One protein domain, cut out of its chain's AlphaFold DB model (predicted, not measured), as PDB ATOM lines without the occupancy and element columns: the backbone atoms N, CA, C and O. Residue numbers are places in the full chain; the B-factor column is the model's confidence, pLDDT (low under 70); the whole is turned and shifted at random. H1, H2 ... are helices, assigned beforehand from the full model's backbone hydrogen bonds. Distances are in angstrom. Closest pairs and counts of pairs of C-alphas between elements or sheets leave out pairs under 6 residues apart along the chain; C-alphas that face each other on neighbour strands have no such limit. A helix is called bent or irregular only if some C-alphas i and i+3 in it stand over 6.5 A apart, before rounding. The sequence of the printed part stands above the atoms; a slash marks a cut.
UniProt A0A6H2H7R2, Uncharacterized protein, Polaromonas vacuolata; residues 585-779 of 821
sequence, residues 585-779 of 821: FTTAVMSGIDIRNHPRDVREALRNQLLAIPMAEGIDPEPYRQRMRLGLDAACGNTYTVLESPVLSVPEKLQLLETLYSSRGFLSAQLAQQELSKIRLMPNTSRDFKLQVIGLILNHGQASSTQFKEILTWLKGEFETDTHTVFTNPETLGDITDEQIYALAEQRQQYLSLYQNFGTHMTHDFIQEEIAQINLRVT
ATOM      1  N   PHE A 585     100.483  98.139  30.219       34.31
ATOM      2  CA  PHE A 585     100.209  98.901  28.998       34.31
ATOM      3  C   PHE A 585      98.756  99.399  28.936       34.31
ATOM      4  O   PHE A 585      98.517 100.560  28.616       34.31
ATOM      5  N   THR A 586      97.791  98.556  29.313       46.06
ATOM      6  CA  THR A 586      96.359  98.899  29.345       46.06
ATOM      7  C   THR A 586      96.081 100.036  30.338       46.06
ATOM      8  O   THR A 586      95.411 101.010  29.991       46.06
ATOM      9  N   THR A 587      96.658  99.960  31.543       41.59
ATOM     10  CA  THR A 587      96.566 101.018  32.563       41.59
ATOM     11  C   THR A 587      97.237 102.314  32.098       41.59
ATOM     12  O   THR A 587      96.652 103.390  32.226       41.59
ATOM     13  N   ALA A 588      98.430 102.231  31.499       35.34
ATOM     14  CA  ALA A 588      99.159 103.395  30.995       35.34
ATOM     15  C   ALA A 588      98.398 104.115  29.868       35.34
ATOM     16  O   ALA A 588      98.236 105.335  29.927       35.34
ATOM     17  N   VAL A 589      97.871 103.376  28.885       45.12
ATOM     18  CA  VAL A 589      97.071 103.938  27.784       45.12
ATOM     19  C   VAL A 589      95.807 104.614  28.317       45.12
ATOM     20  O   VAL A 589      95.554 105.768  27.974       45.12
ATOM     21  N   MET A 590      95.048 103.965  29.207       46.84
ATOM     22  CA  MET A 590      93.813 104.560  29.734       46.84
ATOM     23  C   MET A 590      94.057 105.743  30.683       46.84
ATOM     24  O   MET A 590      93.249 106.668  30.694       46.84
ATOM     25  N   SER A 591      95.200 105.809  31.376       44.81
ATOM     26  CA  SER A 591      95.585 107.005  32.149       44.81
ATOM     27  C   SER A 591      95.811 108.260  31.284       44.81
ATOM     28  O   SER A 591      95.758 109.379  31.793       44.81
ATOM     29  N   GLY A 592      96.049 108.093  29.975       40.56
ATOM     30  CA  GLY A 592      96.264 109.184  29.019       40.56
ATOM     31  C   GLY A 592      95.022 109.630  28.238       40.56
ATOM     32  O   GLY A 592      95.118 110.589  27.468       40.56
ATOM     33  N   ILE A 593      93.879 108.952  28.401       51.12
ATOM     34  CA  ILE A 593      92.656 109.170  27.611       51.12
ATOM     35  C   ILE A 593      91.567 109.785  28.504       51.12
ATOM     36  O   ILE A 593      90.691 109.102  29.034       51.12
ATOM     37  N   ASP A 594      91.605 111.111  28.659       54.81
ATOM     38  CA  ASP A 594      90.545 111.850  29.353       54.81
ATOM     39  C   ASP A 594      89.352 112.133  28.427       54.81
ATOM     40  O   ASP A 594      89.221 113.204  27.834       54.81
ATOM     41  N   ILE A 595      88.456 111.152  28.321       61.44
ATOM     42  CA  ILE A 595      87.201 111.277  27.569       61.44
ATOM     43  C   ILE A 595      86.072 111.981  28.347       61.44
ATOM     44  O   ILE A 595      84.982 112.146  27.804       61.44
ATOM     45  N   ARG A 596      86.284 112.416  29.601       60.47
ATOM     46  CA  ARG A 596      85.200 112.901  30.489       60.47
ATOM     47  C   ARG A 596      84.484 114.143  29.957       60.47
ATOM     48  O   ARG A 596      83.282 114.280  30.162       60.47
ATOM     49  N   ASN A 597      85.214 115.003  29.246       63.81
ATOM     50  CA  ASN A 597      84.697 116.244  28.661       63.81
ATOM     51  C   ASN A 597      83.914 116.035  27.349       63.81
ATOM     52  O   ASN A 597      83.388 117.000  26.804       63.81
ATOM     53  N   HIS A 598      83.835 114.806  26.826       71.62
ATOM     54  CA  HIS A 598      83.094 114.520  25.599       71.62
ATOM     55  C   HIS A 598      81.606 114.212  25.871       71.62
ATOM     56  O   HIS A 598      81.269 113.622  26.914       71.62
ATOM     57  N   PRO A 599      80.709 114.551  24.920       79.12
ATOM     58  CA  PRO A 599      79.313 114.119  24.922       79.12
ATOM     59  C   PRO A 599      79.149 112.609  25.157       79.12
ATOM     60  O   PRO A 599      80.061 111.810  24.919       79.12
ATOM     61  N   ARG A 600      77.994 112.212  25.700       76.19
ATOM     62  CA  ARG A 600      77.752 110.832  26.155       76.19
ATOM     63  C   ARG A 600      77.799 109.836  24.993       76.19
ATOM     64  O   ARG A 600      78.424 108.790  25.115       76.19
ATOM     65  N   ASP A 601      77.181 110.205  23.885       76.25
ATOM     66  CA  ASP A 601      77.201 109.540  22.585       76.25
ATOM     67  C   ASP A 601      78.631 109.353  22.053       76.25
ATOM     68  O   ASP A 601      79.008 108.235  21.711       76.25
ATOM     69  N   VAL A 602      79.477 110.390  22.091       69.81
ATOM     70  CA  VAL A 602      80.899 110.293  21.703       69.81
ATOM     71  C   VAL A 602      81.668 109.329  22.617       69.81
ATOM     72  O   VAL A 602      82.482 108.537  22.137       69.81
ATOM     73  N   ARG A 603      81.394 109.337  23.929       79.00
ATOM     74  CA  ARG A 603      81.984 108.377  24.881       79.00
ATOM     75  C   ARG A 603      81.526 106.940  24.632       79.00
ATOM     76  O   ARG A 603      82.353 106.033  24.681       79.00
ATOM     77  N   GLU A 604      80.244 106.721  24.359       77.00
ATOM     78  CA  GLU A 604      79.693 105.396  24.055       77.00
ATOM     79  C   GLU A 604      80.190 104.879  22.691       77.00
ATOM     80  O   GLU A 604      80.577 103.715  22.588       77.00
ATOM     81  N   ALA A 605      80.311 105.743  21.679       75.81
ATOM     82  CA  ALA A 605      80.904 105.408  20.385       75.81
ATOM     83  C   ALA A 605      82.384 105.004  20.510       75.81
ATOM     84  O   ALA A 605      82.772 103.938  20.031       75.81
ATOM     85  N   LEU A 606      83.202 105.798  21.210       72.69
ATOM     86  CA  LEU A 606      84.630 105.512  21.388       72.69
ATOM     87  C   LEU A 606      84.865 104.272  22.273       72.69
ATOM     88  O   LEU A 606      85.750 103.467  21.984       72.69
ATOM     89  N   ARG A 607      84.017 104.046  23.289       79.69
ATOM     90  CA  ARG A 607      83.967 102.785  24.051       79.69
ATOM     91  C   ARG A 607      83.701 101.589  23.136       79.69
ATOM     92  O   ARG A 607      84.404 100.585  23.230       79.69
ATOM     93  N   ASN A 608      82.708 101.688  22.255       80.50
ATOM     94  CA  ASN A 608      82.342 100.603  21.347       80.50
ATOM     95  C   ASN A 608      83.442 100.328  20.308       80.50
ATOM     96  O   ASN A 608      83.749  99.165  20.057       80.50
ATOM     97  N   GLN A 609      84.093 101.367  19.771       80.00
ATOM     98  CA  GLN A 609      85.237 101.225  18.861       80.00
ATOM     99  C   GLN A 609      86.429 100.519  19.528       80.00
ATOM    100  O   GLN A 609      86.980  99.584  18.949       80.00
ATOM    101  N   LEU A 610      86.798 100.897  20.760       74.62
ATOM    102  CA  LEU A 610      87.897 100.249  21.488       74.62
ATOM    103  C   LEU A 610      87.611  98.766  21.792       74.62
ATOM    104  O   LEU A 610      88.500  97.928  21.665       74.62
ATOM    105  N   LEU A 611      86.365  98.416  22.127       79.56
ATOM    106  CA  LEU A 611      85.959  97.024  22.383       79.56
ATOM    107  C   LEU A 611      85.820  96.170  21.106       79.56
ATOM    108  O   LEU A 611      85.802  94.936  21.194       79.56
ATOM    109  N   ALA A 612      85.731  96.816  19.938       80.31
ATOM    110  CA  ALA A 612      85.656  96.185  18.623       80.31
ATOM    111  C   ALA A 612      87.031  95.867  18.002       80.31
ATOM    112  O   ALA A 612      87.075  95.204  16.966       80.31
ATOM    113  N   ILE A 613      88.143  96.291  18.620       81.38
ATOM    114  CA  ILE A 613      89.497  95.971  18.140       81.38
ATOM    115  C   ILE A 613      89.673  94.438  18.075       81.38
ATOM    116  O   ILE A 613      89.439  93.755  19.080       81.38
ATOM    117  N   PRO A 614      90.072  93.867  16.919       72.25
ATOM    118  CA  PRO A 614      90.298  92.433  16.795       72.25
ATOM    119  C   PRO A 614      91.545  92.010  17.582       72.25
ATOM    120  O   PRO A 614      92.616  92.604  17.460       72.25
ATOM    121  N   MET A 615      91.395  90.959  18.385       82.12
ATOM    122  CA  MET A 615      92.495  90.298  19.093       82.12
ATOM    123  C   MET A 615      93.172  89.277  18.169       82.12
ATOM    124  O   MET A 615      92.549  88.777  17.232       82.12
ATOM    125  N   ALA A 616      94.438  88.950  18.439       74.19
ATOM    126  CA  ALA A 616      95.153  87.908  17.703       74.19
ATOM    127  C   ALA A 616      94.497  86.525  17.891       74.19
ATOM    128  O   ALA A 616      93.964  86.220  18.962       74.19
ATOM    129  N   GLU A 617      94.562  85.686  16.853       69.38
ATOM    130  CA  GLU A 617      93.997  84.333  16.875       69.38
ATOM    131  C   GLU A 617      94.571  83.495  18.032       69.38
ATOM    132  O   GLU A 617      95.764  83.546  18.333       69.38
ATOM    133  N   GLY A 618      93.707  82.718  18.692       84.06
ATOM    134  CA  GLY A 618      94.076  81.858  19.823       84.06
ATOM    135  C   GLY A 618      94.009  82.508  21.214       84.06
ATOM    136  O   GLY A 618      94.219  81.805  22.200       84.06
ATOM    137  N   ILE A 619      93.683  83.801  21.330       78.75
ATOM    138  CA  ILE A 619      93.445  84.466  22.625       78.75
ATOM    139  C   ILE A 619      91.937  84.636  22.856       78.75
ATOM    140  O   ILE A 619      91.253  85.227  22.022       78.75
ATOM    141  N   ASP A 620      91.423  84.183  24.006       81.69
ATOM    142  CA  ASP A 620      90.064  84.527  24.456       81.69
ATOM    143  C   ASP A 620      89.957  86.055  24.663       81.69
ATOM    144  O   ASP A 620      90.656  86.610  25.522       81.69
ATOM    145  N   PRO A 621      89.118  86.766  23.887       83.94
ATOM    146  CA  PRO A 621      89.022  88.214  23.974       83.94
ATOM    147  C   PRO A 621      88.239  88.693  25.200       83.94
ATOM    148  O   PRO A 621      88.348  89.868  25.548       83.94
ATOM    149  N   GLU A 622      87.418  87.860  25.844       84.94
ATOM    150  CA  GLU A 622      86.418  88.360  26.792       84.94
ATOM    151  C   GLU A 622      87.004  88.808  28.148       84.94
ATOM    152  O   GLU A 622      86.649  89.906  28.585       84.94
ATOM    153  N   PRO A 623      87.982  88.119  28.776       81.56
ATOM    154  CA  PRO A 623      88.680  88.640  29.958       81.56
ATOM    155  C   PRO A 623      89.393  89.977  29.693       81.56
ATOM    156  O   PRO A 623      89.411  90.865  30.551       81.56
ATOM    157  N   TYR A 624      89.936  90.161  28.483       79.88
ATOM    158  CA  TYR A 624      90.555  91.418  28.055       79.88
ATOM    159  C   TYR A 624      89.513  92.516  27.821       79.88
ATOM    160  O   TYR A 624      89.693  93.634  28.304       79.88
ATOM    161  N   ARG A 625      88.388  92.208  27.160       85.00
ATOM    162  CA  ARG A 625      87.257  93.136  26.990       85.00
ATOM    163  C   ARG A 625      86.647  93.546  28.324       85.00
ATOM    164  O   ARG A 625      86.307  94.711  28.486       85.00
ATOM    165  N   GLN A 626      86.548  92.643  29.296       84.19
ATOM    166  CA  GLN A 626      86.075  92.965  30.645       84.19
ATOM    167  C   GLN A 626      87.046  93.908  31.366       84.19
ATOM    168  O   GLN A 626      86.618  94.951  31.859       84.19
ATOM    169  N   ARG A 627      88.356  93.626  31.345       82.94
ATOM    170  CA  ARG A 627      89.385  94.533  31.892       82.94
ATOM    171  C   ARG A 627      89.403  95.899  31.188       82.94
ATOM    172  O   ARG A 627      89.531  96.924  31.854       82.94
ATOM    173  N   MET A 628      89.186  95.935  29.872       83.38
ATOM    174  CA  MET A 628      89.081  97.176  29.099       83.38
ATOM    175  C   MET A 628      87.801  97.965  29.422       83.38
ATOM    176  O   MET A 628      87.886  99.169  29.654       83.38
ATOM    177  N   ARG A 629      86.631  97.308  29.516       86.00
ATOM    178  CA  ARG A 629      85.370  97.929  29.977       86.00
ATOM    179  C   ARG A 629      85.565  98.590  31.339       86.00
ATOM    180  O   ARG A 629      85.260  99.768  31.473       86.00
ATOM    181  N   LEU A 630      86.143  97.870  32.302       83.75
ATOM    182  CA  LEU A 630      86.374  98.357  33.665       83.75
ATOM    183  C   LEU A 630      87.262  99.607  33.709       83.75
ATOM    184  O   LEU A 630      86.924 100.564  34.400       83.75
ATOM    185  N   GLY A 631      88.362  99.642  32.951       79.69
ATOM    186  CA  GLY A 631      89.204 100.839  32.867       79.69
ATOM    187  C   GLY A 631      88.531 102.017  32.145       79.69
ATOM    188  O   GLY A 631      88.719 103.162  32.553       79.69
ATOM    189  N   LEU A 632      87.692 101.757  31.135       82.12
ATOM    190  CA  LEU A 632      86.921 102.795  30.438       82.12
ATOM    191  C   LEU A 632      85.797 103.370  31.310       82.12
ATOM    192  O   LEU A 632      85.603 104.585  31.333       82.12
ATOM    193  N   ASP A 633      85.087 102.527  32.063       80.38
ATOM    194  CA  ASP A 633      84.101 102.956  33.059       80.38
ATOM    195  C   ASP A 633      84.775 103.779  34.165       80.38
ATOM    196  O   ASP A 633      84.300 104.861  34.522       80.38
ATOM    197  N   ALA A 634      85.936 103.331  34.644       77.94
ATOM    198  CA  ALA A 634      86.737 104.044  35.625       77.94
ATOM    199  C   ALA A 634      87.207 105.430  35.138       77.94
ATOM    200  O   ALA A 634      87.038 106.422  35.856       77.94
ATOM    201  N   ALA A 635      87.725 105.516  33.907       72.88
ATOM    202  CA  ALA A 635      88.111 106.771  33.255       72.88
ATOM    203  C   ALA A 635      86.903 107.703  33.034       72.88
ATOM    204  O   ALA A 635      87.005 108.911  33.247       72.88
ATOM    205  N   CYS A 636      85.724 107.147  32.728       78.06
ATOM    206  CA  CYS A 636      84.450 107.877  32.703       78.06
ATOM    207  C   CYS A 636      83.984 108.384  34.084       78.06
ATOM    208  O   CYS A 636      82.986 109.099  34.158       78.06
ATOM    209  N   GLY A 637      84.684 108.034  35.169       81.50
ATOM    210  CA  GLY A 637      84.401 108.455  36.540       81.50
ATOM    211  C   GLY A 637      83.843 107.351  37.446       81.50
ATOM    212  O   GLY A 637      83.793 107.541  38.664       81.50
ATOM    213  N   ASN A 638      83.459 106.200  36.887       85.19
ATOM    214  CA  ASN A 638      82.671 105.160  37.547       85.19
ATOM    215  C   ASN A 638      83.523 104.176  38.376       85.19
ATOM    216  O   ASN A 638      83.616 102.982  38.086       85.19
ATOM    217  N   THR A 639      84.110 104.690  39.457       85.31
ATOM    218  CA  THR A 639      84.832 103.935  40.505       85.31
ATOM    219  C   THR A 639      84.069 102.724  41.047       85.31
ATOM    220  O   THR A 639      84.687 101.729  41.417       85.31
ATOM    221  N   TYR A 640      82.734 102.778  41.064       87.00
ATOM    222  CA  TYR A 640      81.873 101.719  41.591       87.00
ATOM    223  C   TYR A 640      82.087 100.386  40.856       87.00
ATOM    224  O   TYR A 640      82.256  99.347  41.489       87.00
ATOM    225  N   THR A 641      82.209 100.424  39.523       86.12
ATOM    226  CA  THR A 641      82.472  99.219  38.709       86.12
ATOM    227  C   THR A 641      83.842  98.592  38.972       86.12
ATOM    228  O   THR A 641      83.979  97.374  38.891       86.12
ATOM    229  N   VAL A 642      84.852  99.388  39.347       88.12
ATOM    230  CA  VAL A 642      86.169  98.879  39.772       88.12
ATOM    231  C   VAL A 642      86.045  98.145  41.105       88.12
ATOM    232  O   VAL A 642      86.538  97.027  41.250       88.12
ATOM    233  N   LEU A 643      85.358  98.773  42.062       88.19
ATOM    234  CA  LEU A 643      85.174  98.268  43.421       88.19
ATOM    235  C   LEU A 643      84.375  96.955  43.446       88.19
ATOM    236  O   LEU A 643      84.798  96.006  44.106       88.19
ATOM    237  N   GLU A 644      83.291  96.848  42.673       88.12
ATOM    238  CA  GLU A 644      82.477  95.624  42.591       88.12
ATOM    239  C   GLU A 644      83.048  94.526  41.679       88.12
ATOM    240  O   GLU A 644      82.645  93.373  41.808       88.12
ATOM    241  N   SER A 645      83.996  94.831  40.782       90.25
ATOM    242  CA  SER A 645      84.452  93.879  39.755       90.25
ATOM    243  C   SER A 645      84.857  92.502  40.317       90.25
ATOM    244  O   SER A 645      85.764  92.441  41.151       90.25
ATOM    245  N   PRO A 646      84.288  91.383  39.831       87.44
ATOM    246  CA  PRO A 646      84.769  90.040  40.165       87.44
ATOM    247  C   PRO A 646      86.018  89.631  39.355       87.44
ATOM    248  O   PRO A 646      86.600  88.584  39.611       87.44
ATOM    249  N   VAL A 647      86.428  90.440  38.367       88.12
ATOM    250  CA  VAL A 647      87.511  90.146  37.397       88.12
ATOM    251  C   VAL A 647      88.866  90.727  37.838       88.12
ATOM    252  O   VAL A 647      89.920  90.383  37.289       88.12
ATOM    253  N   LEU A 648      88.843  91.637  38.816       89.69
ATOM    254  CA  LEU A 648      90.021  92.267  39.409       89.69
ATOM    255  C   LEU A 648      90.258  91.700  40.809       89.69
ATOM    256  O   LEU A 648      89.370  91.737  41.662       89.69
ATOM    257  N   SER A 649      91.479  91.234  41.058       90.88
ATOM    258  CA  SER A 649      91.943  90.921  42.410       90.88
ATOM    259  C   SER A 649      92.005  92.185  43.283       90.88
ATOM    260  O   SER A 649      92.071  93.305  42.773       90.88
ATOM    261  N   VAL A 650      92.005  92.024  44.612       89.31
ATOM    262  CA  VAL A 650      92.086  93.158  45.555       89.31
ATOM    263  C   VAL A 650      93.276  94.096  45.260       89.31
ATOM    264  O   VAL A 650      93.034  95.299  45.147       89.31
ATOM    265  N   PRO A 651      94.514  93.611  45.015       89.12
ATOM    266  CA  PRO A 651      95.629  94.479  44.625       89.12
ATOM    267  C   PRO A 651      95.400  95.234  43.307       89.12
ATOM    268  O   PRO A 651      95.719  96.417  43.222       89.12
ATOM    269  N   GLU A 652      94.802  94.597  42.293       88.69
ATOM    270  CA  GLU A 652      94.489  95.256  41.014       88.69
ATOM    271  C   GLU A 652      93.429  96.355  41.177       88.69
ATOM    272  O   GLU A 652      93.530  97.402  40.537       88.69
ATOM    273  N   LYS A 653      92.437  96.161  42.061       91.81
ATOM    274  CA  LYS A 653      91.458  97.206  42.401       91.81
ATOM    275  C   LYS A 653      92.130  98.404  43.063       91.81
ATOM    276  O   LYS A 653      91.883  99.533  42.646       91.81
ATOM    277  N   LEU A 654      92.985  98.165  44.062       90.44
ATOM    278  CA  LEU A 654      93.706  99.221  44.783       90.44
ATOM    279  C   LEU A 654      94.623 100.012  43.844       90.44
ATOM    280  O   LEU A 654      94.520 101.233  43.796       90.44
ATOM    281  N   GLN A 655      95.435  99.327  43.034       88.25
ATOM    282  CA  GLN A 655      96.340  99.965  42.074       88.25
ATOM    283  C   GLN A 655      95.584 100.804  41.032       88.25
ATOM    284  O   GLN A 655      96.026 101.897  40.663       88.25
ATOM    285  N   LEU A 656      94.425 100.329  40.558       85.50
ATOM    286  CA  LEU A 656      93.603 101.100  39.628       85.50
ATOM    287  C   LEU A 656      92.979 102.324  40.320       85.50
ATOM    288  O   LEU A 656      93.002 103.408  39.746       85.50
ATOM    289  N   LEU A 657      92.489 102.195  41.559       88.25
ATOM    290  CA  LEU A 657      91.942 103.311  42.348       88.25
ATOM    291  C   LEU A 657      93.001 104.370  42.685       88.25
ATOM    292  O   LEU A 657      92.752 105.553  42.473       88.25
ATOM    293  N   GLU A 658      94.196 103.963  43.107       90.12
ATOM    294  CA  GLU A 658      95.353 104.844  43.318       90.12
ATOM    295  C   GLU A 658      95.723 105.600  42.030       90.12
ATOM    296  O   GLU A 658      95.909 106.818  42.047       90.12
ATOM    297  N   THR A 659      95.732 104.910  40.883       83.50
ATOM    298  CA  THR A 659      95.968 105.528  39.565       83.50
ATOM    299  C   THR A 659      94.869 106.539  39.208       83.50
ATOM    300  O   THR A 659      95.160 107.630  38.707       83.50
ATOM    301  N   LEU A 660      93.598 106.221  39.479       84.06
ATOM    302  CA  LEU A 660      92.444 107.088  39.203       84.06
ATOM    303  C   LEU A 660      92.402 108.322  40.107       84.06
ATOM    304  O   LEU A 660      92.040 109.401  39.644       84.06
ATOM    305  N   TYR A 661      92.755 108.188  41.383       88.00
ATOM    306  CA  TYR A 661      92.802 109.315  42.310       88.00
ATOM    307  C   TYR A 661      94.042 110.185  42.052       88.00
ATOM    308  O   TYR A 661      93.903 111.397  41.911       88.00
ATOM    309  N   SER A 662      95.212 109.587  41.806       81.81
ATOM    310  CA  SER A 662      96.420 110.318  41.389       81.81
ATOM    311  C   SER A 662      96.217 111.122  40.097       81.81
ATOM    312  O   SER A 662      96.630 112.277  40.015       81.81
ATOM    313  N   SER A 663      95.543 110.549  39.090       78.00
ATOM    314  CA  SER A 663      95.259 111.229  37.812       78.00
ATOM    315  C   SER A 663      94.117 112.257  37.878       78.00
ATOM    316  O   SER A 663      94.028 113.125  37.009       78.00
ATOM    317  N   ARG A 664      93.270 112.222  38.918       77.94
ATOM    318  CA  ARG A 664      92.292 113.289  39.213       77.94
ATOM    319  C   ARG A 664      92.931 114.515  39.877       77.94
ATOM    320  O   ARG A 664      92.318 115.579  39.850       77.94
ATOM    321  N   GLY A 665      94.132 114.386  40.444       73.25
ATOM    322  CA  GLY A 665      94.675 115.371  41.380       73.25
ATOM    323  C   GLY A 665      93.913 115.339  42.709       73.25
ATOM    324  O   GLY A 665      93.294 114.331  43.046       73.25
ATOM    325  N   PHE A 666      93.936 116.437  43.470       74.31
ATOM    326  CA  PHE A 666      93.210 116.498  44.740       74.31
ATOM    327  C   PHE A 666      91.697 116.316  44.537       74.31
ATOM    328  O   PHE A 666      91.047 117.128  43.874       74.31
ATOM    329  N   LEU A 667      91.127 115.275  45.146       78.06
ATOM    330  CA  LEU A 667      89.683 115.078  45.219       78.06
ATOM    331  C   LEU A 667      89.072 116.231  46.023       78.06
ATOM    332  O   LEU A 667      89.506 116.531  47.139       78.06
ATOM    333  N   SER A 668      88.039 116.866  45.467       81.56
ATOM    334  CA  SER A 668      87.258 117.855  46.208       81.56
ATOM    335  C   SER A 668      86.519 117.188  47.370       81.56
ATOM    336  O   SER A 668      86.112 116.028  47.268       81.56
ATOM    337  N   ALA A 669      86.285 117.938  48.449       70.75
ATOM    338  CA  ALA A 669      85.537 117.484  49.624       70.75
ATOM    339  C   ALA A 669      84.210 116.780  49.261       70.75
ATOM    340  O   ALA A 669      83.872 115.741  49.828       70.75
ATOM    341  N   GLN A 670      83.478 117.311  48.275       76.94
ATOM    342  CA  GLN A 670      82.217 116.742  47.788       76.94
ATOM    343  C   GLN A 670      82.415 115.409  47.045       76.94
ATOM    344  O   GLN A 670      81.636 114.477  47.238       76.94
ATOM    345  N   LEU A 671      83.459 115.294  46.215       79.81
ATOM    346  CA  LEU A 671      83.761 114.057  45.493       79.81
ATOM    347  C   LEU A 671      84.260 112.969  46.452       79.81
ATOM    348  O   LEU A 671      83.813 111.833  46.353       79.81
ATOM    349  N   ALA A 672      85.110 113.318  47.422       75.00
ATOM    350  CA  ALA A 672      85.538 112.400  48.478       75.00
ATOM    351  C   ALA A 672      84.333 111.846  49.262       75.00
ATOM    352  O   ALA A 672      84.205 110.633  49.409       75.00
ATOM    353  N   GLN A 673      83.384 112.701  49.667       78.75
ATOM    354  CA  GLN A 673      82.149 112.275  50.340       78.75
ATOM    355  C   GLN A 673      81.269 111.370  49.454       78.75
ATOM    356  O   GLN A 673      80.660 110.422  49.954       78.75
ATOM    357  N   GLN A 674      81.232 111.608  48.136       86.25
ATOM    358  CA  GLN A 674      80.526 110.746  47.181       86.25
ATOM    359  C   GLN A 674      81.208 109.380  46.983       86.25
ATOM    360  O   GLN A 674      80.524 108.387  46.748       86.25
ATOM    361  N   GLU A 675      82.538 109.292  47.065       84.94
ATOM    362  CA  GLU A 675      83.243 108.003  47.031       84.94
ATOM    363  C   GLU A 675      83.075 107.227  48.351       84.94
ATOM    364  O   GLU A 675      82.810 106.027  48.333       84.94
ATOM    365  N   LEU A 676      83.123 107.913  49.497       84.00
ATOM    366  CA  LEU A 676      82.909 107.311  50.820       84.00
ATOM    367  C   LEU A 676      81.492 106.735  50.983       84.00
ATOM    368  O   LEU A 676      81.329 105.634  51.512       84.00
ATOM    369  N   SER A 677      80.463 107.429  50.483       84.50
ATOM    370  CA  SER A 677      79.083 106.929  50.549       84.50
ATOM    371  C   SER A 677      78.857 105.680  49.687       84.50
ATOM    372  O   SER A 677      78.110 104.797  50.104       84.50
ATOM    373  N   LYS A 678      79.559 105.536  48.550       86.88
ATOM    374  CA  LYS A 678      79.573 104.288  47.762       86.88
ATOM    375  C   LYS A 678      80.169 103.122  48.554       86.88
ATOM    376  O   LYS A 678      79.584 102.048  48.564       86.88
ATOM    377  N   ILE A 679      81.306 103.329  49.225       87.06
ATOM    378  CA  ILE A 679      82.014 102.276  49.983       87.06
ATOM    379  C   ILE A 679      81.167 101.773  51.154       87.06
ATOM    380  O   ILE A 679      81.090 100.567  51.390       87.06
ATOM    381  N   ARG A 680      80.469 102.685  51.847       81.88
ATOM    382  CA  ARG A 680      79.520 102.337  52.914       81.88
ATOM    383  C   ARG A 680      78.384 101.427  52.426       81.88
ATOM    384  O   ARG A 680      77.889 100.613  53.196       81.88
ATOM    385  N   LEU A 681      77.990 101.543  51.156       83.50
ATOM    386  CA  LEU A 681      76.910 100.766  50.538       83.50
ATOM    387  C   LEU A 681      77.366  99.433  49.915       83.50
ATOM    388  O   LEU A 681      76.561  98.776  49.263       83.50
ATOM    389  N   MET A 682      78.617  99.003  50.116       86.50
ATOM    390  CA  MET A 682      79.120  97.720  49.604       86.50
ATOM    391  C   MET A 682      79.001  96.620  50.675       86.50
ATOM    392  O   MET A 682      79.831  96.575  51.590       86.50
ATOM    393  N   PRO A 683      78.001  95.714  50.600       75.62
ATOM    394  CA  PRO A 683      77.820  94.665  51.605       75.62
ATOM    395  C   PRO A 683      78.899  93.577  51.518       75.62
ATOM    396  O   PRO A 683      79.329  93.053  52.538       75.62
ATOM    397  N   ASN A 684      79.379  93.275  50.307       81.69
ATOM    398  CA  ASN A 684      80.177  92.080  50.012       81.69
ATOM    399  C   ASN A 684      81.690  92.363  49.882       81.69
ATOM    400  O   ASN A 684      82.397  91.650  49.170       81.69
ATOM    401  N   THR A 685      82.200  93.421  50.521       85.19
ATOM    402  CA  THR A 685      83.633  93.765  50.543       85.19
ATOM    403  C   THR A 685      84.209  93.658  51.953       85.19
ATOM    404  O   THR A 685      83.575  94.079  52.922       85.19
ATOM    405  N   SER A 686      85.420  93.099  52.075       90.44
ATOM    406  CA  SER A 686      86.088  92.910  53.369       90.44
ATOM    407  C   SER A 686      86.419  94.242  54.052       90.44
ATOM    408  O   SER A 686      86.650  95.258  53.388       90.44
ATOM    409  N   ARG A 687      86.474  94.217  55.392       85.00
ATOM    410  CA  ARG A 687      86.830  95.368  56.240       85.00
ATOM    411  C   ARG A 687      88.123  96.025  55.762       85.00
ATOM    412  O   ARG A 687      88.142  97.222  55.493       85.00
ATOM    413  N   ASP A 688      89.163  95.224  55.567       87.69
ATOM    414  CA  ASP A 688      90.507  95.684  55.204       87.69
ATOM    415  C   ASP A 688      90.516  96.397  53.850       87.69
ATOM    416  O   ASP A 688      91.152  97.437  53.700       87.69
ATOM    417  N   PHE A 689      89.744  95.900  52.875       90.12
ATOM    418  CA  PHE A 689      89.607  96.559  51.577       90.12
ATOM    419  C   PHE A 689      88.876  97.902  51.704       90.12
ATOM    420  O   PHE A 689      89.319  98.891  51.121       90.12
ATOM    421  N   LYS A 690      87.806  97.980  52.512       90.38
ATOM    422  CA  LYS A 690      87.133  99.259  52.810       90.38
ATOM    423  C   LYS A 690      88.107 100.249  53.459       90.38
ATOM    424  O   LYS A 690      88.201 101.384  52.998       90.38
ATOM    425  N   LEU A 691      88.877  99.816  54.461       88.88
ATOM    426  CA  LEU A 691      89.886 100.639  55.143       88.88
ATOM    427  C   LEU A 691      90.982 101.132  54.184       88.88
ATOM    428  O   LEU A 691      91.314 102.317  54.190       88.88
ATOM    429  N   GLN A 692      91.501 100.264  53.312       92.19
ATOM    430  CA  GLN A 692      92.534 100.615  52.330       92.19
ATOM    431  C   GLN A 692      92.027 101.620  51.283       92.19
ATOM    432  O   GLN A 692      92.725 102.588  50.978       92.19
ATOM    433  N   VAL A 693      90.798 101.464  50.776       88.50
ATOM    434  CA  VAL A 693      90.208 102.439  49.838       88.50
ATOM    435  C   VAL A 693      89.890 103.771  50.533       88.50
ATOM    436  O   VAL A 693      90.086 104.828  49.935       88.50
ATOM    437  N   ILE A 694      89.475 103.760  51.804       91.38
ATOM    438  CA  ILE A 694      89.299 104.987  52.601       91.38
ATOM    439  C   ILE A 694      90.640 105.702  52.806       91.38
ATOM    440  O   ILE A 694      90.707 106.917  52.624       91.38
ATOM    441  N   GLY A 695      91.719 104.963  53.084       89.81
ATOM    442  CA  GLY A 695      93.081 105.502  53.126       89.81
ATOM    443  C   GLY A 695      93.493 106.169  51.809       89.81
ATOM    444  O   GLY A 695      94.004 107.286  51.827       89.81
ATOM    445  N   LEU A 696      93.195 105.550  50.660       88.75
ATOM    446  CA  LEU A 696      93.428 106.158  49.342       88.75
ATOM    447  C   LEU A 696      92.607 107.445  49.129       88.75
ATOM    448  O   LEU A 696      93.146 108.438  48.641       88.75
ATOM    449  N   ILE A 697      91.325 107.472  49.516       88.56
ATOM    450  CA  ILE A 697      90.483 108.678  49.392       88.56
ATOM    451  C   ILE A 697      90.995 109.812  50.288       88.56
ATOM    452  O   ILE A 697      91.011 110.960  49.847       88.56
ATOM    453  N   LEU A 698      91.433 109.505  51.512       86.31
ATOM    454  CA  LEU A 698      92.015 110.483  52.435       86.31
ATOM    455  C   LEU A 698      93.355 111.024  51.916       86.31
ATOM    456  O   LEU A 698      93.535 112.236  51.862       86.31
ATOM    457  N   ASN A 699      94.255 110.154  51.449       85.44
ATOM    458  CA  ASN A 699      95.564 110.551  50.914       85.44
ATOM    459  C   ASN A 699      95.467 111.454  49.671       85.44
ATOM    460  O   ASN A 699      96.347 112.284  49.439       85.44
ATOM    461  N   HIS A 700      94.410 111.304  48.867       85.38
ATOM    462  CA  HIS A 700      94.194 112.099  47.655       85.38
ATOM    463  C   HIS A 700      93.142 113.209  47.803       85.38
ATOM    464  O   HIS A 700      92.934 113.958  46.850       85.38
ATOM    465  N   GLY A 701      92.461 113.343  48.943       82.12
ATOM    466  CA  GLY A 701      91.319 114.246  49.102       82.12
ATOM    467  C   GLY A 701      91.548 115.377  50.094       82.12
ATOM    468  O   GLY A 701      92.121 115.184  51.160       82.12
ATOM    469  N   GLN A 702      91.020 116.566  49.790       71.69
ATOM    470  CA  GLN A 702      90.877 117.612  50.807       71.69
ATOM    471  C   GLN A 702      89.608 117.368  51.628       71.69
ATOM    472  O   GLN A 702      88.583 118.021  51.426       71.69
ATOM    473  N   ALA A 703      89.683 116.396  52.539       69.44
ATOM    474  CA  ALA A 703      88.678 116.203  53.575       69.44
ATOM    475  C   ALA A 703      88.707 117.388  54.556       69.44
ATOM    476  O   ALA A 703      89.772 117.784  55.033       69.44
ATOM    477  N   SER A 704      87.543 117.957  54.876       75.81
ATOM    478  CA  SER A 704      87.443 118.932  55.969       75.81
ATOM    479  C   SER A 704      87.545 118.240  57.333       75.81
ATOM    480  O   SER A 704      87.294 117.040  57.448       75.81
ATOM    481  N   SER A 705      87.842 118.989  58.399       69.94
ATOM    482  CA  SER A 705      87.829 118.452  59.770       69.94
ATOM    483  C   SER A 705      86.469 117.849  60.152       69.94
ATOM    484  O   SER A 705      86.424 116.814  60.812       69.94
ATOM    485  N   THR A 706      85.362 118.423  59.667       72.81
ATOM    486  CA  THR A 706      84.011 117.855  59.811       72.81
ATOM    487  C   THR A 706      83.891 116.498  59.122       72.81
ATOM    488  O   THR A 706      83.406 115.550  59.729       72.81
ATOM    489  N   GLN A 707      84.379 116.369  57.884       70.50
ATOM    490  CA  GLN A 707      84.358 115.099  57.152       70.50
ATOM    491  C   GLN A 707      85.278 114.054  57.793       70.50
ATOM    492  O   GLN A 707      84.928 112.880  57.846       70.50
ATOM    493  N   PHE A 708      86.418 114.469  58.348       75.25
ATOM    494  CA  PHE A 708      87.275 113.579  59.125       75.25
ATOM    495  C   PHE A 708      86.570 113.095  60.406       75.25
ATOM    496  O   PHE A 708      86.625 111.906  60.712       75.25
ATOM    497  N   LYS A 709      85.813 113.966  61.097       77.12
ATOM    498  CA  LYS A 709      84.965 113.582  62.244       77.12
ATOM    499  C   LYS A 709      83.813 112.655  61.822       77.12
ATOM    500  O   LYS A 709      83.539 111.704  62.546       77.12
ATOM    501  N   GLU A 710      83.200 112.832  60.647       76.06
ATOM    502  CA  GLU A 710      82.218 111.879  60.085       76.06
ATOM    503  C   GLU A 710      82.842 110.493  59.832       76.06
ATOM    504  O   GLU A 710      82.276 109.478  60.242       76.06
ATOM    505  N   ILE A 711      84.029 110.440  59.213       76.38
ATOM    506  CA  ILE A 711      84.751 109.191  58.914       76.38
ATOM    507  C   ILE A 711      85.181 108.481  60.203       76.38
ATOM    508  O   ILE A 711      84.932 107.286  60.343       76.38
ATOM    509  N   LEU A 712      85.761 109.204  61.169       76.25
ATOM    510  CA  LEU A 712      86.100 108.658  62.488       76.25
ATOM    511  C   LEU A 712      84.861 108.158  63.239       76.25
ATOM    512  O   LEU A 712      84.934 107.112  63.877       76.25
ATOM    513  N   THR A 713      83.725 108.856  63.140       79.56
ATOM    514  CA  THR A 713      82.465 108.434  63.777       79.56
ATOM    515  C   THR A 713      81.927 107.143  63.156       79.56
ATOM    516  O   THR A 713      81.487 106.255  63.884       79.56
ATOM    517  N   TRP A 714      82.001 106.994  61.828       79.19
ATOM    518  CA  TRP A 714      81.630 105.740  61.163       79.19
ATOM    519  C   TRP A 714      82.590 104.596  61.519       79.19
ATOM    520  O   TRP A 714      82.124 103.530  61.913       79.19
ATOM    521  N   LEU A 715      83.908 104.829  61.467       75.94
ATOM    522  CA  LEU A 715      84.914 103.848  61.891       75.94
ATOM    523  C   LEU A 715      84.663 103.395  63.333       75.94
ATOM    524  O   LEU A 715      84.621 102.199  63.599       75.94
ATOM    525  N   LYS A 716      84.443 104.343  64.253       76.44
ATOM    526  CA  LYS A 716      84.115 104.073  65.656       76.44
ATOM    527  C   LYS A 716      82.863 103.207  65.784       76.44
ATOM    528  O   LYS A 716      82.908 102.241  66.529       76.44
ATOM    529  N   GLY A 717      81.811 103.471  65.006       78.94
ATOM    530  CA  GLY A 717      80.621 102.614  64.957       78.94
ATOM    531  C   GLY A 717      80.927 101.164  64.556       78.94
ATOM    532  O   GLY A 717      80.488 100.249  65.241       78.94
ATOM    533  N   GLU A 718      81.724 100.953  63.504       72.31
ATOM    534  CA  GLU A 718      82.108  99.609  63.028       72.31
ATOM    535  C   GLU A 718      83.086  98.890  63.987       72.31
ATOM    536  O   GLU A 718      83.171  97.667  63.974       72.31
ATOM    537  N   PHE A 719      83.850  99.613  64.820       68.50
ATOM    538  CA  PHE A 719      84.700  99.022  65.870       68.50
ATOM    539  C   PHE A 719      83.955  98.809  67.206       68.50
ATOM    540  O   PHE A 719      84.253  97.857  67.930       68.50
ATOM    541  N   GLU A 720      82.974  99.652  67.547       67.44
ATOM    542  CA  GLU A 720      82.169  99.510  68.769       67.44
ATOM    543  C   GLU A 720      81.153  98.350  68.655       67.44
ATOM    544  O   GLU A 720      80.893  97.701  69.665       67.44
ATOM    545  N   THR A 721      80.647  97.987  67.462       60.91
ATOM    546  CA  THR A 721      79.752  96.812  67.290       60.91
ATOM    547  C   THR A 721      80.411  95.473  67.628       60.91
ATOM    548  O   THR A 721      79.788  94.616  68.261       60.91
ATOM    549  N   ASP A 722      81.675  95.302  67.243       54.31
ATOM    550  CA  ASP A 722      82.411  94.043  67.425       54.31
ATOM    551  C   ASP A 722      82.974  93.911  68.847       54.31
ATOM    552  O   ASP A 722      83.167  92.810  69.353       54.31
ATOM    553  N   THR A 723      83.219  95.038  69.522       50.00
ATOM    554  CA  THR A 723      83.733  95.046  70.898       50.00
ATOM    555  C   THR A 723      82.610  94.981  71.935       50.00
ATOM    556  O   THR A 723      82.732  94.230  72.905       50.00
ATOM    557  N   HIS A 724      81.472  95.661  71.733       46.97
ATOM    558  CA  HIS A 724      80.340  95.542  72.664       46.97
ATOM    559  C   HIS A 724      79.765  94.122  72.732       46.97
ATOM    560  O   HIS A 724      79.278  93.724  73.789       46.97
ATOM    561  N   THR A 725      79.827  93.347  71.646       49.25
ATOM    562  CA  THR A 725      79.328  91.962  71.616       49.25
ATOM    563  C   THR A 725      80.205  90.983  72.403       49.25
ATOM    564  O   THR A 725      79.671  90.015  72.934       49.25
ATOM    565  N   VAL A 726      81.506  91.259  72.564       49.84
ATOM    566  CA  VAL A 726      82.418  90.459  73.410       49.84
ATOM    567  C   VAL A 726      82.294  90.832  74.893       49.84
ATOM    568  O   VAL A 726      82.273  89.955  75.750       49.84
ATOM    569  N   PHE A 727      82.177  92.128  75.212       39.47
ATOM    570  CA  PHE A 727      82.303  92.624  76.592       39.47
ATOM    571  C   PHE A 727      80.986  92.842  77.363       39.47
ATOM    572  O   PHE A 727      81.040  93.238  78.524       39.47
ATOM    573  N   THR A 728      79.802  92.615  76.772       40.16
ATOM    574  CA  THR A 728      78.511  92.838  77.476       40.16
ATOM    575  C   THR A 728      77.801  91.582  77.976       40.16
ATOM    576  O   THR A 728      76.839  91.713  78.733       40.16
ATOM    577  N   ASN A 729      78.263  90.380  77.616       41.50
ATOM    578  CA  ASN A 729      77.711  89.135  78.151       41.50
ATOM    579  C   ASN A 729      78.674  88.521  79.192       41.50
ATOM    580  O   ASN A 729      79.708  87.970  78.806       41.50
ATOM    581  N   PRO A 730      78.368  88.588  80.504       41.84
ATOM    582  CA  PRO A 730      79.267  88.085  81.542       41.84
ATOM    583  C   PRO A 730      79.440  86.559  81.513       41.84
ATOM    584  O   PRO A 730      80.432  86.058  82.033       41.84
ATOM    585  N   GLU A 731      78.527  85.815  80.878       47.22
ATOM    586  CA  GLU A 731      78.633  84.354  80.754       47.22
ATOM    587  C   GLU A 731      79.700  83.911  79.733       47.22
ATOM    588  O   GLU A 731      80.153  82.772  79.793       47.22
ATOM    589  N   THR A 732      80.151  84.794  78.831       50.88
ATOM    590  CA  THR A 732      81.172  84.474  77.808       50.88
ATOM    591  C   THR A 732      82.597  84.910  78.161       50.88
ATOM    592  O   THR A 732      83.512  84.627  77.394       50.88
ATOM    593  N   LEU A 733      82.834  85.546  79.318       47.34
ATOM    594  CA  LEU A 733      84.197  85.925  79.736       47.34
ATOM    595  C   LEU A 733      85.095  84.726  80.107       47.34
ATOM    596  O   LEU A 733      86.305  84.902  80.223       47.34
ATOM    597  N   GLY A 734      84.535  83.526  80.294       49.34
ATOM    598  CA  GLY A 734      85.296  82.330  80.678       49.34
ATOM    599  C   GLY A 734      86.171  81.726  79.572       49.34
ATOM    600  O   GLY A 734      87.163  81.079  79.891       49.34
ATOM    601  N   ASP A 735      85.828  81.958  78.298       48.06
ATOM    602  CA  ASP A 735      86.416  81.268  77.136       48.06
ATOM    603  C   ASP A 735      87.181  82.209  76.174       48.06
ATOM    604  O   ASP A 735      87.457  81.846  75.027       48.06
ATOM    605  N   ILE A 736      87.532  83.428  76.608       60.34
ATOM    606  CA  ILE A 736      88.322  84.358  75.782       60.34
ATOM    607  C   ILE A 736      89.771  83.858  75.703       60.34
ATOM    608  O   ILE A 736      90.494  83.867  76.698       60.34
ATOM    609  N   THR A 737      90.211  83.437  74.516       77.38
ATOM    610  CA  THR A 737      91.577  82.924  74.312       77.38
ATOM    611  C   THR A 737      92.597  84.051  74.143       77.38
ATOM    612  O   THR A 737      92.271  85.134  73.651       77.38
ATOM    613  N   ASP A 738      93.870  83.779  74.456       58.62
ATOM    614  CA  ASP A 738      94.972  84.725  74.212       58.62
ATOM    615  C   ASP A 738      95.004  85.206  72.749       58.62
ATOM    616  O   ASP A 738      95.258  86.378  72.482       58.62
ATOM    617  N   GLU A 739      94.675  84.335  71.789       59.56
ATOM    618  CA  GLU A 739      94.588  84.676  70.361       59.56
ATOM    619  C   GLU A 739      93.523  85.749  70.071       59.56
ATOM    620  O   GLU A 739      93.752  86.642  69.254       59.56
ATOM    621  N   GLN A 740      92.381  85.718  70.767       62.62
ATOM    622  CA  GLN A 740      91.341  86.748  70.657       62.62
ATOM    623  C   GLN A 740      91.790  88.071  71.297       62.62
ATOM    624  O   GLN A 740      91.526  89.142  70.745       62.62
ATOM    625  N   ILE A 741      92.524  88.010  72.413       58.12
ATOM    626  CA  ILE A 741      93.122  89.190  73.060       58.12
ATOM    627  C   ILE A 741      94.171  89.832  72.137       58.12
ATOM    628  O   ILE A 741      94.155  91.050  71.941       58.12
ATOM    629  N   TYR A 742      95.034  89.031  71.503       58.09
ATOM    630  CA  TYR A 742      96.005  89.510  70.516       58.09
ATOM    631  C   TYR A 742      95.331  90.102  69.270       58.09
ATOM    632  O   TYR A 742      95.744  91.171  68.823       58.09
ATOM    633  N   ALA A 743      94.260  89.490  68.752       61.72
ATOM    634  CA  ALA A 743      93.506  90.036  67.622       61.72
ATOM    635  C   ALA A 743      92.866  91.404  67.946       61.72
ATOM    636  O   ALA A 743      92.941  92.333  67.140       61.72
ATOM    637  N   LEU A 744      92.290  91.566  69.144       57.31
ATOM    638  CA  LEU A 744      91.755  92.849  69.618       57.31
ATOM    639  C   LEU A 744      92.861  93.902  69.824       57.31
ATOM    640  O   LEU A 744      92.671  95.078  69.497       57.31
ATOM    641  N   ALA A 745      94.033  93.493  70.317       55.47
ATOM    642  CA  ALA A 745      95.196  94.369  70.443       55.47
ATOM    643  C   ALA A 745      95.720  94.836  69.071       55.47
ATOM    644  O   ALA A 745      96.010  96.023  68.902       55.47
ATOM    645  N   GLU A 746      95.773  93.945  68.074       63.59
ATOM    646  CA  GLU A 746      96.179  94.296  66.710       63.59
ATOM    647  C   GLU A 746      95.184  95.270  66.062       63.59
ATOM    648  O   GLU A 746      95.596  96.309  65.548       63.59
ATOM    649  N   GLN A 747      93.872  95.018  66.163       63.00
ATOM    650  CA  GLN A 747      92.840  95.944  65.671       63.00
ATOM    651  C   GLN A 747      92.982  97.345  66.293       63.00
ATOM    652  O   GLN A 747      92.916  98.358  65.588       63.00
ATOM    653  N   ARG A 748      93.257  97.422  67.604       59.53
ATOM    654  CA  ARG A 748      93.529  98.691  68.299       59.53
ATOM    655  C   ARG A 748      94.803  99.371  67.784       59.53
ATOM    656  O   ARG A 748      94.813 100.592  67.620       59.53
ATOM    657  N   GLN A 749      95.859  98.615  67.490       61.06
ATOM    658  CA  GLN A 749      97.100  99.143  66.913       61.06
ATOM    659  C   GLN A 749      96.906  99.636  65.466       61.06
ATOM    660  O   GLN A 749      97.452 100.677  65.091       61.06
ATOM    661  N   GLN A 750      96.078  98.957  64.666       63.88
ATOM    662  CA  GLN A 750      95.697  99.408  63.325       63.88
ATOM    663  C   GLN A 750      94.903 100.728  63.388       63.88
ATOM    664  O   GLN A 750      95.241 101.668  62.667       63.88
ATOM    665  N   TYR A 751      93.940 100.864  64.310       60.06
ATOM    666  CA  TYR A 751      93.218 102.125  64.545       60.06
ATOM    667  C   TYR A 751      94.158 103.273  64.959       60.06
ATOM    668  O   TYR A 751      94.075 104.380  64.423       60.06
ATOM    669  N   LEU A 752      95.102 103.008  65.869       59.72
ATOM    670  CA  LEU A 752      96.087 104.000  66.312       59.72
ATOM    671  C   LEU A 752      97.061 104.414  65.198       59.72
ATOM    672  O   LEU A 752      97.409 105.592  65.120       59.72
ATOM    673  N   SER A 753      97.477 103.499  64.313       63.25
ATOM    674  CA  SER A 753      98.368 103.852  63.195       63.25
ATOM    675  C   SER A 753      97.667 104.715  62.138       63.25
ATOM    676  O   SER A 753      98.269 105.661  61.628       63.25
ATOM    677  N   LEU A 754      96.371 104.489  61.881       61.00
ATOM    678  CA  LEU A 754      95.542 105.408  61.090       61.00
ATOM    679  C   LEU A 754      95.493 106.802  61.745       61.00
ATOM    680  O   LEU A 754      95.771 107.798  61.080       61.00
ATOM    681  N   TYR A 755      95.217 106.883  63.051       62.56
ATOM    682  CA  TYR A 755      95.151 108.163  63.771       62.56
ATOM    683  C   TYR A 755      96.490 108.930  63.738       62.56
ATOM    684  O   TYR A 755      96.506 110.144  63.535       62.56
ATOM    685  N   GLN A 756      97.622 108.227  63.872       60.09
ATOM    686  CA  GLN A 756      98.964 108.812  63.765       60.09
ATOM    687  C   GLN A 756      99.254 109.365  62.360       60.09
ATOM    688  O   GLN A 756      99.723 110.497  62.240       60.09
ATOM    689  N   ASN A 757      98.934 108.609  61.304       57.78
ATOM    690  CA  ASN A 757      99.201 109.007  59.916       57.78
ATOM    691  C   ASN A 757      98.413 110.253  59.468       57.78
ATOM    692  O   ASN A 757      98.867 110.969  58.579       57.78
ATOM    693  N   PHE A 758      97.261 110.541  60.085       62.00
ATOM    694  CA  PHE A 758      96.408 111.684  59.730       62.00
ATOM    695  C   PHE A 758      96.480 112.870  60.710       62.00
ATOM    696  O   PHE A 758      95.798 113.879  60.512       62.00
ATOM    697  N   GLY A 759      97.341 112.802  61.735       54.50
ATOM    698  CA  GLY A 759      97.510 113.855  62.748       54.50
ATOM    699  C   GLY A 759      97.836 115.250  62.190       54.50
ATOM    700  O   GLY A 759      97.503 116.255  62.812       54.50
ATOM    701  N   THR A 760      98.413 115.328  60.989       49.81
ATOM    702  CA  THR A 760      98.746 116.574  60.273       49.81
ATOM    703  C   THR A 760      97.539 117.378  59.775       49.81
ATOM    704  O   THR A 760      97.718 118.521  59.358       49.81
ATOM    705  N   HIS A 761      96.327 116.810  59.795       52.12
ATOM    706  CA  HIS A 761      95.113 117.435  59.244       52.12
ATOM    707  C   HIS A 761      94.059 117.805  60.300       52.12
ATOM    708  O   HIS A 761      93.017 118.366  59.962       52.12
ATOM    709  N   MET A 762      94.322 117.519  61.577       59.19
ATOM    710  CA  MET A 762      93.409 117.808  62.685       59.19
ATOM    711  C   MET A 762      93.767 119.123  63.387       59.19
ATOM    712  O   MET A 762      94.933 119.504  63.483       59.19
ATOM    713  N   THR A 763      92.762 119.827  63.910       65.31
ATOM    714  CA  THR A 763      92.999 120.961  64.812       65.31
ATOM    715  C   THR A 763      93.476 120.452  66.171       65.31
ATOM    716  O   THR A 763      93.009 119.421  66.654       65.31
ATOM    717  N   HIS A 764      94.378 121.202  66.811       53.72
ATOM    718  CA  HIS A 764      94.912 120.881  68.140       53.72
ATOM    719  C   HIS A 764      93.803 120.529  69.146       53.72
ATOM    720  O   HIS A 764      93.892 119.531  69.853       53.72
ATOM    721  N   ASP A 765      92.724 121.310  69.156       58.34
ATOM    722  CA  ASP A 765      91.663 121.180  70.154       58.34
ATOM    723  C   ASP A 765      90.824 119.904  69.962       58.34
ATOM    724  O   ASP A 765      90.351 119.338  70.942       58.34
ATOM    725  N   PHE A 766      90.714 119.388  68.729       66.38
ATOM    726  CA  PHE A 766      90.078 118.094  68.455       66.38
ATOM    727  C   PHE A 766      90.943 116.916  68.932       66.38
ATOM    728  O   PHE A 766      90.424 115.945  69.475       66.38
ATOM    729  N   ILE A 767      92.271 117.026  68.794       58.16
ATOM    730  CA  ILE A 767      93.213 116.031  69.330       58.16
ATOM    731  C   ILE A 767      93.111 115.986  70.865       58.16
ATOM    732  O   ILE A 767      93.088 114.904  71.445       58.16
ATOM    733  N   GLN A 768      92.981 117.142  71.527       57.88
ATOM    734  CA  GLN A 768      92.754 117.204  72.979       57.88
ATOM    735  C   GLN A 768      91.372 116.648  73.386       57.88
ATOM    736  O   GLN A 768      91.281 115.947  74.393       57.88
ATOM    737  N   GLU A 769      90.309 116.915  72.611       63.69
ATOM    738  CA  GLU A 769      88.946 116.395  72.851       63.69
ATOM    739  C   GLU A 769      88.915 114.853  72.833       63.69
ATOM    740  O   GLU A 769      88.400 114.237  73.768       63.69
ATOM    741  N   GLU A 770      89.504 114.220  71.814       61.06
ATOM    742  CA  GLU A 770      89.547 112.752  71.703       61.06
ATOM    743  C   GLU A 770      90.495 112.109  72.731       61.06
ATOM    744  O   GLU A 770      90.129 111.109  73.347       61.06
ATOM    745  N   ILE A 771      91.672 112.693  73.008       54.47
ATOM    746  CA  ILE A 771      92.567 112.189  74.072       54.47
ATOM    747  C   ILE A 771      91.864 112.223  75.440       54.47
ATOM    748  O   ILE A 771      91.978 111.269  76.213       54.47
ATOM    749  N   ALA A 772      91.086 113.269  75.732       52.12
ATOM    750  CA  ALA A 772      90.291 113.337  76.956       52.12
ATOM    751  C   ALA A 772      89.204 112.245  77.011       52.12
ATOM    752  O   ALA A 772      89.043 111.604  78.051       52.12
ATOM    753  N   GLN A 773      88.496 111.978  75.907       53.06
ATOM    754  CA  GLN A 773      87.491 110.905  75.849       53.06
ATOM    755  C   GLN A 773      88.100 109.501  75.981       53.06
ATOM    756  O   GLN A 773      87.503 108.641  76.629       53.06
ATOM    757  N   ILE A 774      89.287 109.267  75.413       48.59
ATOM    758  CA  ILE A 774      90.018 107.996  75.535       48.59
ATOM    759  C   ILE A 774      90.471 107.770  76.986       48.59
ATOM    760  O   ILE A 774      90.270 106.683  77.528       48.59
ATOM    761  N   ASN A 775      91.017 108.799  77.642       41.34
ATOM    762  CA  ASN A 775      91.474 108.706  79.032       41.34
ATOM    763  C   ASN A 775      90.318 108.498  80.033       41.34
ATOM    764  O   ASN A 775      90.493 107.814  81.037       41.34
ATOM    765  N   LEU A 776      89.123 109.035  79.757       34.91
ATOM    766  CA  LEU A 776      87.954 108.935  80.647       34.91
ATOM    767  C   LEU A 776      87.288 107.545  80.707       34.91
ATOM    768  O   LEU A 776      86.372 107.361  81.508       34.91
ATOM    769  N   ARG A 777      87.717 106.566  79.896       39.31
ATOM    770  CA  ARG A 777      87.177 105.187  79.903       39.31
ATOM    771  C   ARG A 777      88.059 104.153  80.627       39.31
ATOM    772  O   ARG A 777      87.732 102.972  80.588       39.31
ATOM    773  N   VAL A 778      89.140 104.561  81.302       35.41
ATOM    774  CA  VAL A 778      90.013 103.647  82.070       35.41
ATOM    775  C   VAL A 778      89.837 103.867  83.579       35.41
ATOM    776  O   VAL A 778      90.599 104.594  84.213       35.41
ATOM    777  N   THR A 779      88.818 103.237  84.169       38.28
ATOM    778  CA  THR A 779      88.652 103.164  85.632       38.28
ATOM    779  C   THR A 779      89.642 102.158  86.226       38.28
ATOM    780  O   THR A 779      89.707 101.009  85.802       38.28
TER     781      THR A 779
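AT A GLANCE: This is residues 585 to 779 of the 821 residues of an uncharacterized protein of Polaromonas vacuolata (UniProt A0A6H2H7R2). The chain runs back and forth in helices stacked along one long axis, as an elongated two-layered row: H2, H4, H6 and H8 make one layer, H1, H5, H7 and H10 the other, and H3 sits between the layers near one end. The row is well packed from H1 to H7 and loose beyond, where H8 and H10 are near each other without touching, H9 sticks out at their turn, and residues 768 to 779, of which 768 to 775 belong to H11, stick out too. The printed part has 195 residues, with eleven named helices, H1 to H11 in chain order, and no named strand; the class is all helix. It is loose, with a radius of gyration of the C-alphas of 21.4 A, and spans 69 by 40 by 24 A.

HOW THE PARTS SIT: Begin at H1, residues 585 to 591, which touches H3, residues 622 to 635, at Met 590 and Gly 631, their closest C-alphas, 6.7 A apart. H2, residues 600 to 611, forms a helical hairpin with H3 at a shallow tilt of 30 degrees, touching it with residues 607 to 611 alone; the closest C-alphas, of Leu 611 and Arg 625, are 6.2 A apart. H4, residues 639 to 644, and H5, residues 650 to 664, form another hairpin, their closest C-alphas those of Val 642 and Lys 653, 6.1 A apart. H5 touches H7, residues 687 to 700, the same way at a shallow tilt of 17 degrees; the closest C-alphas, of Tyr 661 and His 700, are 6.2 A apart. H6, residues 669 to 680, and H7 form a hairpin at a shallow tilt of 7 degrees, with the C-alphas of Ala 672 and Ile 697 closest, 6.3 A apart. H8, residues 705 to 727, is near H7 and near H10, residues 738 to 757. H8 and H9, residues 730 to 735, only just touch, with 3 pairs of C-alphas within 8 A, and only at the corner. H11, residues 764 to 775, touches no helix. Every O i to N i+4 pair is within hydrogen-bond range in H1 to H5, H7, H10 and H11; the counts are 7 of 8 in H6, 16 of 19 in H8, and 0 of 2 in H9, where O i to N i+3 gives 0 of 3.

IN THESE COORDINATES: Find C-alpha 585 at (100.209, 98.901, 28.998), where H1 begins. H5 measures 21.1 A from first to last C-alpha and H7 20.2 A. Look for C-alpha 705 at (87.829, 118.452, 59.770); from there H8 runs 31.3 A, with a kink of 31 degrees near residue 721. H9 is only just irregular: C-alphas 731 and 734 are 7.0 A apart. H10 measures 28.5 A, and H11 ends at C-alpha 775, (91.474, 108.706, 79.032).

THE WHOLE: The C-alphas farthest apart, of Glu 617 and Thr 779, are 71.5 A apart. The printed part has no cut, and no link is long. The mean pLDDT of the printed part is 71.2; look for values under 70 at, among others, residues 585 to 597, 719 to 736 and 738 to 779.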